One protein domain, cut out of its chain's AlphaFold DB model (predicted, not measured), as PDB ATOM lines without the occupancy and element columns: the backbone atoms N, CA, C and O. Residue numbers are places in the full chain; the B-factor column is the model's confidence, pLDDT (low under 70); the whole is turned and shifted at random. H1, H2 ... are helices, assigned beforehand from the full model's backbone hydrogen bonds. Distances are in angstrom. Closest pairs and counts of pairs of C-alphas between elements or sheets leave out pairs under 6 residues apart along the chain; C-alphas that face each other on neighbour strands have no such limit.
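Overview. This is residues 65 to 129 of the 261 residues of an uncharacterized protein of Phytophthora megakarya (UniProt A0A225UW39). Three helices make a loose triangle: H3, the longest, is one side, H1 meets its later part at a corner, and H2 turns sharply off the end of H1. Loops lie at both ends of the long axis, residues 65 to 76 at one and the link from H2 to H3 at the other. The printed part has 65 residues, 32 of them, under half, in H1, H2 and H3 in that order, with no named strand: all helix. It is only just compact, close to loose, with a radius of gyration of the C-alphas of 12.7 A, and elongated, spanning 40 by 26 by 18 A.

Arrangement. H3, residues 105 to 118, touches H1, residues 77 to 86, with residues 112 to 116 alone; the closest C-alphas, of Ser 77 and Leu 116, are 6.5 A apart. They run opposite ways at a steep tilt of 60 degrees. With residues 105 to 108 alone, H3 only just touches H2, residues 88 to 95, with 3 pairs of C-alphas within 8 A, the closest those of Trp 94 and Lys 105, 7.2 A. H1 and H2 are close but not clearly touching, with the closest C-alphas, of Met 85 and Tyr 91, 5.2 A apart. In H1, H2 and H3 every O i to N i+4 pair is within hydrogen-bond range.

Along the chain. H3 is 20.2 A long and ends at C-alpha 118 (83.217, -7.875, 20.068). H1, 14.2 A, begins at C-alpha 77 (79.980, 1.923, 16.627). H2 is 10.2 A long.

Size, cuts and confidence. The C-alphas farthest apart, of Asn 72 and Arg 99, are 40.9 A apart. The printed part has no cut. The link H1 to H2 is tight, and H2 to H3 is short. Residues 97 to 103 and 126 to 129 have pLDDT under 70.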
ATOM      1  N   PHE A  65      84.600   8.835  12.211       84.62
ATOM      2  CA  PHE A  65      83.155   9.014  12.330       84.62
ATOM      3  C   PHE A  65      82.494   7.757  12.900       84.62
ATOM      4  O   PHE A  65      82.849   6.641  12.545       84.62
ATOM      5  N   TRP A  66      81.519   7.941  13.788       89.38
ATOM      6  CA  TRP A  66      80.834   6.853  14.503       89.38
ATOM      7  C   TRP A  66      79.963   5.958  13.611       89.38
ATOM      8  O   TRP A  66      79.587   4.866  14.027       89.38
ATOM      9  N   ASP A  67      79.629   6.426  12.408       87.44
ATOM     10  CA  ASP A  67      78.806   5.713  11.424       87.44
ATOM     11  C   ASP A  67      79.639   5.135  10.264       87.44
ATOM     12  O   ASP A  67      79.117   4.691   9.249       87.44
ATOM     13  N   SER A  68      80.969   5.168  10.368       83.38
ATOM     14  CA  SER A  68      81.868   4.668   9.314       83.38
ATOM     15  C   SER A  68      83.122   4.015   9.887       83.38
ATOM     16  O   SER A  68      84.154   3.940   9.228       83.38
ATOM     17  N   ASP A  69      83.046   3.568  11.138       86.00
ATOM     18  CA  ASP A  69      84.152   2.961  11.873       86.00
ATOM     19  C   ASP A  69      83.999   1.449  12.065       86.00
ATOM     20  O   ASP A  69      84.708   0.849  12.878       86.00
ATOM     21  N   GLY A  70      83.094   0.846  11.289       85.25
ATOM     22  CA  GLY A  70      82.951  -0.597  11.178       85.25
ATOM     23  C   GLY A  70      84.223  -1.223  10.608       85.25
ATOM     24  O   GLY A  70      84.800  -0.739   9.633       85.25
ATOM     25  N   VAL A  71      84.666  -2.309  11.233       84.25
ATOM     26  CA  VAL A  71      85.854  -3.068  10.825       84.25
ATOM     27  C   VAL A  71      85.402  -4.296  10.033       84.25
ATOM     28  O   VAL A  71      84.423  -4.934  10.407       84.25
ATOM     29  N   ASN A  72      86.091  -4.633   8.936       79.75
ATOM     30  CA  ASN A  72      85.819  -5.817   8.098       79.75
ATOM     31  C   ASN A  72      84.366  -5.932   7.585       79.75
ATOM     32  O   ASN A  72      83.819  -7.028   7.508       79.75
ATOM     33  N   GLY A  73      83.720  -4.804   7.268       79.56
ATOM     34  CA  GLY A  73      82.308  -4.793   6.857       79.56
ATOM     35  C   GLY A  73      81.318  -5.083   7.996       79.56
ATOM     36  O   GLY A  73      80.140  -5.319   7.737       79.56
ATOM     37  N   GLY A  74      81.784  -5.075   9.248       84.31
ATOM     38  CA  GLY A  74      80.965  -5.248  10.445       84.31
ATOM     39  C   GLY A  74      80.144  -4.011  10.827       84.31
ATOM     40  O   GLY A  74      80.237  -2.946  10.212       84.31
ATOM     41  N   LYS A  75      79.333  -4.156  11.885       89.19
ATOM     42  CA  LYS A  75      78.503  -3.075  12.443       89.19
ATOM     43  C   LYS A  75      79.379  -1.874  12.841       89.19
ATOM     44  O   LYS A  75      80.456  -2.050  13.400       89.19
ATOM     45  N   THR A  76      78.897  -0.661  12.584       93.06
ATOM     46  CA  THR A  76      79.537   0.591  13.033       93.06
ATOM     47  C   THR A  76      79.316   0.798  14.532       93.06
ATOM     48  O   THR A  76      78.366   0.249  15.095       93.06
ATOM     49  N   SER A  77      80.137   1.619  15.195       90.50
ATOM     50  CA  SER A  77      79.980   1.923  16.627       90.50
ATOM     51  C   SER A  77      78.584   2.444  16.944       90.50
ATOM     52  O   SER A  77      77.991   2.069  17.955       90.50
ATOM     53  N   LEU A  78      78.041   3.297  16.070       92.69
ATOM     54  CA  LEU A  78      76.693   3.829  16.223       92.69
ATOM     55  C   LEU A  78      75.645   2.712  16.163       92.69
ATOM     56  O   LEU A  78      74.753   2.669  17.007       92.69
ATOM     57  N   ARG A  79      75.776   1.775  15.217       93.38
ATOM     58  CA  ARG A  79      74.871   0.622  15.105       93.38
ATOM     59  C   ARG A  79      74.971  -0.305  16.309       93.38
ATOM     60  O   ARG A  79      73.934  -0.735  16.791       93.38
ATOM     61  N   VAL A  80      76.173  -0.567  16.818       92.31
ATOM     62  CA  VAL A  80      76.382  -1.395  18.019       92.31
ATOM     63  C   VAL A  80      75.713  -0.774  19.246       92.31
ATOM     64  O   VAL A  80      75.044  -1.474  19.999       92.31
ATOM     65  N   ILE A  81      75.839   0.542  19.434       92.19
ATOM     66  CA  ILE A  81      75.212   1.240  20.568       92.19
ATOM     67  C   ILE A  81      73.690   1.258  20.437       92.19
ATOM     68  O   ILE A  81      72.995   1.043  21.425       92.19
ATOM     69  N   LEU A  82      73.165   1.504  19.236       93.44
ATOM     70  CA  LEU A  82      71.722   1.504  19.000       93.44
ATOM     71  C   LEU A  82      71.108   0.117  19.205       93.44
ATOM     72  O   LEU A  82      70.047   0.019  19.807       93.44
ATOM     73  N   ASP A  83      71.784  -0.940  18.757       93.12
ATOM     74  CA  ASP A  83      71.386  -2.334  18.987       93.12
ATOM     75  C   ASP A  83      71.361  -2.635  20.494       93.12
ATOM     76  O   ASP A  83      70.347  -3.068  21.032       93.12
ATOM     77  N   TRP A  84      72.421  -2.253  21.214       91.81
ATOM     78  CA  TRP A  84      72.495  -2.403  22.670       91.81
ATOM     79  C   TRP A  84      71.402  -1.624  23.419       91.81
ATOM     80  O   TRP A  84      70.879  -2.106  24.422       91.81
ATOM     81  N   MET A  85      71.046  -0.428  22.939       91.44
ATOM     82  CA  MET A  85      69.975   0.402  23.501       91.44
ATOM     83  C   MET A  85      68.565  -0.038  23.095       91.44
ATOM     84  O   MET A  85      67.606   0.412  23.720       91.44
ATOM     85  N   SER A  86      68.422  -0.863  22.055       91.75
ATOM     86  CA  SER A  86      67.116  -1.362  21.605       91.75
ATOM     87  C   SER A  86      66.528  -2.366  22.599       91.75
ATOM     88  O   SER A  86      65.310  -2.525  22.675       91.75
ATOM     89  N   ASP A  87      67.379  -2.980  23.422       89.94
ATOM     90  CA  ASP A  87      66.958  -3.777  24.565       89.94
ATOM     91  C   ASP A  87      66.416  -2.875  25.681       89.94
ATOM     92  O   ASP A  87      67.160  -2.121  26.320       89.94
ATOM     93  N   GLN A  88      65.124  -3.016  25.985       85.62
ATOM     94  CA  GLN A  88      64.441  -2.235  27.023       85.62
ATOM     95  C   GLN A  88      65.171  -2.302  28.377       85.62
ATOM     96  O   GLN A  88      65.373  -1.284  29.032       85.62
ATOM     97  N   ALA A  89      65.682  -3.480  28.749       86.50
ATOM     98  CA  ALA A  89      66.430  -3.671  29.989       86.50
ATOM     99  C   ALA A  89      67.747  -2.873  30.043       86.50
ATOM    100  O   ALA A  89      68.182  -2.473  31.122       86.50
ATOM    101  N   ASN A  90      68.411  -2.644  28.906       88.06
ATOM    102  CA  ASN A  90      69.631  -1.836  28.843       88.06
ATOM    103  C   ASN A  90      69.296  -0.346  28.819       88.06
ATOM    104  O   ASN A  90      69.950   0.448  29.500       88.06
ATOM    105  N   TYR A  91      68.230   0.025  28.109       87.94
ATOM    106  CA  TYR A  91      67.702   1.382  28.116       87.94
ATOM    107  C   TYR A  91      67.277   1.833  29.522       87.94
ATOM    108  O   TYR A  91      67.648   2.925  29.956       87.94
ATOM    109  N   ASP A  92      66.584   0.982  30.277       85.19
ATOM    110  CA  ASP A  92      66.113   1.299  31.630       85.19
ATOM    111  C   ASP A  92      67.273   1.482  32.623       85.19
ATOM    112  O   ASP A  92      67.259   2.424  33.428       85.19
ATOM    113  N   LYS A  93      68.328   0.657  32.503       84.00
ATOM    114  CA  LYS A  93      69.592   0.826  33.246       84.00
ATOM    115  C   LYS A  93      70.276   2.147  32.891       84.00
ATOM    116  O   LYS A  93      70.739   2.858  33.778       84.00
ATOM    117  N   TRP A  94      70.330   2.498  31.605       84.12
ATOM    118  CA  TRP A  94      70.955   3.737  31.131       84.12
ATOM    119  C   TRP A  94      70.187   4.995  31.560       84.12
ATOM    120  O   TRP A  94      70.794   6.000  31.946       84.12
ATOM    121  N   ARG A  95      68.849   4.942  31.532       84.06
ATOM    122  CA  ARG A  95      67.962   6.051  31.913       84.06
ATOM    123  C   ARG A  95      67.860   6.239  33.431       84.06
ATOM    124  O   ARG A  95      67.357   7.270  33.872       84.06
ATOM    125  N   GLY A  96      68.372   5.288  34.216       74.00
ATOM    126  CA  GLY A  96      68.374   5.343  35.678       74.00
ATOM    127  C   GLY A  96      66.974   5.177  36.261       74.00
ATOM    128  O   GLY A  96      66.615   5.899  37.189       74.00
ATOM    129  N   SER A  97      66.165   4.281  35.678       56.28
ATOM    130  CA  SER A  97      64.756   4.110  36.065       56.28
ATOM    131  C   SER A  97      64.582   3.667  37.524       56.28
ATOM    132  O   SER A  97      63.574   4.006  38.141       56.28
ATOM    133  N   ASP A  98      65.585   3.019  38.116       53.62
ATOM    134  CA  ASP A  98      65.581   2.722  39.544       53.62
ATOM    135  C   ASP A  98      66.408   3.758  40.301       53.62
ATOM    136  O   ASP A  98      67.632   3.823  40.144       53.62
ATOM    137  N   ARG A  99      65.750   4.477  41.222       54.50
ATOM    138  CA  ARG A  99      66.359   5.330  42.270       54.50
ATOM    139  C   ARG A  99      67.406   4.601  43.140       54.50
ATOM    140  O   ARG A  99      68.045   5.239  43.970       54.50
ATOM    141  N   ASN A 100      67.616   3.302  42.907       55.66
ATOM    142  CA  ASN A 100      68.540   2.410  43.597       55.66
ATOM    143  C   ASN A 100      69.338   1.477  42.650       55.66
ATOM    144  O   ASN A 100      69.972   0.542  43.137       55.66
ATOM    145  N   SER A 101      69.345   1.682  41.321       55.97
ATOM    146  CA  SER A 101      70.170   0.850  40.419       55.97
ATOM    147  C   SER A 101      71.658   1.160  40.622       55.97
ATOM    148  O   SER A 101      72.229   2.061  40.020       55.97
ATOM    149  N   GLY A 102      72.306   0.400  41.506       55.69
ATOM    150  CA  GLY A 102      73.701   0.572  41.930       55.69
ATOM    151  C   GLY A 102      74.769   0.365  40.848       55.69
ATOM    152  O   GLY A 102      75.948   0.257  41.176       55.69
ATOM    153  N   LYS A 103      74.403   0.314  39.562       64.25
ATOM    154  CA  LYS A 103      75.372   0.328  38.465       64.25
ATOM    155  C   LYS A 103      75.662   1.774  38.092       64.25
ATOM    156  O   LYS A 103      74.825   2.478  37.535       64.25
ATOM    157  N   THR A 104      76.873   2.226  38.402       72.94
ATOM    158  CA  THR A 104      77.346   3.538  37.961       72.94
ATOM    159  C   THR A 104      77.310   3.608  36.432       72.94
ATOM    160  O   THR A 104      77.510   2.607  35.742       72.94
ATOM    161  N   LYS A 105      77.114   4.808  35.873       77.56
ATOM    162  CA  LYS A 105      77.241   5.024  34.420       77.56
ATOM    163  C   LYS A 105      78.584   4.515  33.884       77.56
ATOM    164  O   LYS A 105      78.668   4.121  32.730       77.56
ATOM    165  N   GLU A 106      79.617   4.482  34.726       76.94
ATOM    166  CA  GLU A 106      80.923   3.912  34.390       76.94
ATOM    167  C   GLU A 106      80.878   2.401  34.134       76.94
ATOM    168  O   GLU A 106      81.516   1.942  33.191       76.94
ATOM    169  N   ALA A 107      80.104   1.643  34.915       80.62
ATOM    170  CA  ALA A 107      79.931   0.207  34.706       80.62
ATOM    171  C   ALA A 107      79.208  -0.084  33.380       80.62
ATOM    172  O   ALA A 107      79.652  -0.929  32.609       80.62
ATOM    173  N   LEU A 108      78.155   0.679  33.062       84.62
ATOM    174  CA  LEU A 108      77.433   0.553  31.787       84.62
ATOM    175  C   LEU A 108      78.301   0.940  30.584       84.62
ATOM    176  O   LEU A 108      78.225   0.316  29.530       84.62
ATOM    177  N   LEU A 109      79.166   1.946  30.738       86.00
ATOM    178  CA  LEU A 109      80.157   2.276  29.716       86.00
ATOM    179  C   LEU A 109      81.159   1.133  29.501       86.00
ATOM    180  O   LEU A 109      81.586   0.934  28.367       86.00
ATOM    181  N   GLY A 110      81.512   0.386  30.551       86.38
ATOM    182  CA  GLY A 110      82.301  -0.843  30.440       86.38
ATOM    183  C   GLY A 110      81.600  -1.898  29.583       86.38
ATOM    184  O   GLY A 110      82.182  -2.369  28.611       86.38
ATOM    185  N   GLU A 111      80.323  -2.172  29.865       89.12
ATOM    186  CA  GLU A 111      79.506  -3.123  29.091       89.12
ATOM    187  C   GLU A 111      79.422  -2.728  27.598       89.12
ATOM    188  O   GLU A 111      79.561  -3.570  26.713       89.12
ATOM    189  N   ILE A 112      79.258  -1.436  27.289       89.75
ATOM    190  CA  ILE A 112      79.231  -0.944  25.898       89.75
ATOM    191  C   ILE A 112      80.603  -1.097  25.218       89.75
ATOM    192  O   ILE A 112      80.666  -1.436  24.035       89.75
ATOM    193  N   LEU A 113      81.704  -0.860  25.937       89.19
ATOM    194  CA  LEU A 113      83.054  -1.045  25.395       89.19
ATOM    195  C   LEU A 113      83.334  -2.514  25.059       89.19
ATOM    196  O   LEU A 113      83.900  -2.780  24.002       89.19
ATOM    197  N   GLU A 114      82.870  -3.457  25.880       88.75
ATOM    198  CA  GLU A 114      82.956  -4.890  25.567       88.75
ATOM    199  C   GLU A 114      82.193  -5.241  24.280       88.75
ATOM    200  O   GLU A 114      82.671  -6.028  23.463       88.75
ATOM    201  N   GLN A 115      81.022  -4.637  24.051       89.44
ATOM    202  CA  GLN A 115      80.264  -4.851  22.811       89.44
ATOM    203  C   GLN A 115      80.974  -4.268  21.584       89.44
ATOM    204  O   GLN A 115      80.970  -4.876  20.512       89.44
ATOM    205  N   LEU A 116      81.627  -3.114  21.734       89.31
ATOM    206  CA  LEU A 116      82.456  -2.533  20.677       89.31
ATOM    207  C   LEU A 116      83.694  -3.394  20.394       89.31
ATOM    208  O   LEU A 116      84.061  -3.567  19.234       89.31
ATOM    209  N   GLU A 117      84.298  -3.996  21.419       87.81
ATOM    210  CA  GLU A 117      85.420  -4.921  21.244       87.81
ATOM    211  C   GLU A 117      85.003  -6.212  20.526       87.81
ATOM    212  O   GLU A 117      85.721  -6.657  19.626       87.81
ATOM    213  N   LYS A 118      83.813  -6.755  20.823       88.38
ATOM    214  CA  LYS A 118      83.217  -7.875  20.068       88.38
ATOM    215  C   LYS A 118      82.977  -7.528  18.597       88.38
ATOM    216  O   LYS A 118      83.098  -8.394  17.739       88.38
ATOM    217  N   ALA A 119      82.688  -6.262  18.292       86.12
ATOM    218  CA  ALA A 119      82.608  -5.747  16.924       86.12
ATOM    219  C   ALA A 119      83.987  -5.392  16.318       86.12
ATOM    220  O   ALA A 119      84.057  -4.813  15.235       86.12
ATOM    221  N   HIS A 120      85.089  -5.727  17.002       86.00
ATOM    222  CA  HIS A 120      86.476  -5.402  16.644       86.00
ATOM    223  C   HIS A 120      86.805  -3.894  16.592       86.00
ATOM    224  O   HIS A 120      87.840  -3.487  16.057       86.00
ATOM    225  N   ILE A 121      85.982  -3.046  17.214       86.31
ATOM    226  CA  ILE A 121      86.141  -1.589  17.267       86.31
ATOM    227  C   ILE A 121      86.983  -1.197  18.493       86.31
ATOM    228  O   ILE A 121      86.483  -0.751  19.520       86.31
ATOM    229  N   LYS A 122      88.309  -1.315  18.366       82.81
ATOM    230  CA  LYS A 122      89.265  -1.090  19.477       82.81
ATOM    231  C   LYS A 122      89.725   0.360  19.670       82.81
ATOM    232  O   LYS A 122      90.523   0.670  20.541       82.81
ATOM    233  N   HIS A 123      89.298   1.287  18.817       78.19
ATOM    234  CA  HIS A 123      89.818   2.663  18.837       78.19
ATOM    235  C   HIS A 123      89.005   3.620  19.733       78.19
ATOM    236  O   HIS A 123      89.355   4.803  19.825       78.19
ATOM    237  N   ARG A 124      87.929   3.130  20.373       79.81
ATOM    238  CA  ARG A 124      86.980   3.902  21.201       79.81
ATOM    239  C   ARG A 124      87.304   3.895  22.710       79.81
ATOM    240  O   ARG A 124      86.562   4.497  23.486       79.81
ATOM    241  N   ASP A 125      88.438   3.311  23.101       70.12
ATOM    242  CA  ASP A 125      88.890   3.116  24.486       70.12
ATOM    243  C   ASP A 125      88.868   4.363  25.387       70.12
ATOM    244  O   ASP A 125      89.231   5.481  24.995       70.12
ATOM    245  N   ARG A 126      88.558   4.132  26.674       59.56
ATOM    246  CA  ARG A 126      88.580   5.137  27.758       59.56
ATOM    247  C   ARG A 126      89.960   5.792  27.915       59.56
ATOM    248  O   ARG A 126      90.050   7.008  28.088       59.56
ATOM    249  N   ALA A 127      91.032   5.008  27.795       56.16
ATOM    250  CA  ALA A 127      92.412   5.459  27.994       56.16
ATOM    251  C   ALA A 127      92.886   6.467  26.932       56.16
ATOM    252  O   ALA A 127      93.737   7.313  27.201       56.16
ATOM    253  N   ARG A 128      92.290   6.456  25.735       52.81
ATOM    254  CA  ARG A 128      92.710   7.353  24.650       52.81
ATOM    255  C   ARG A 128      92.259   8.801  24.859       52.81
ATOM    256  O   ARG A 128      92.842   9.711  24.278       52.81
ATOM    257  N   ARG A 129      91.268   9.032  25.731       49.12
ATOM    258  CA  ARG A 129      90.852  10.377  26.166       49.12
ATOM    259  C   ARG A 129      91.685  10.929  27.329       49.12
ATOM    260  O   ARG A 129      91.810  12.147  27.433       49.12
TER     261      ARG A 129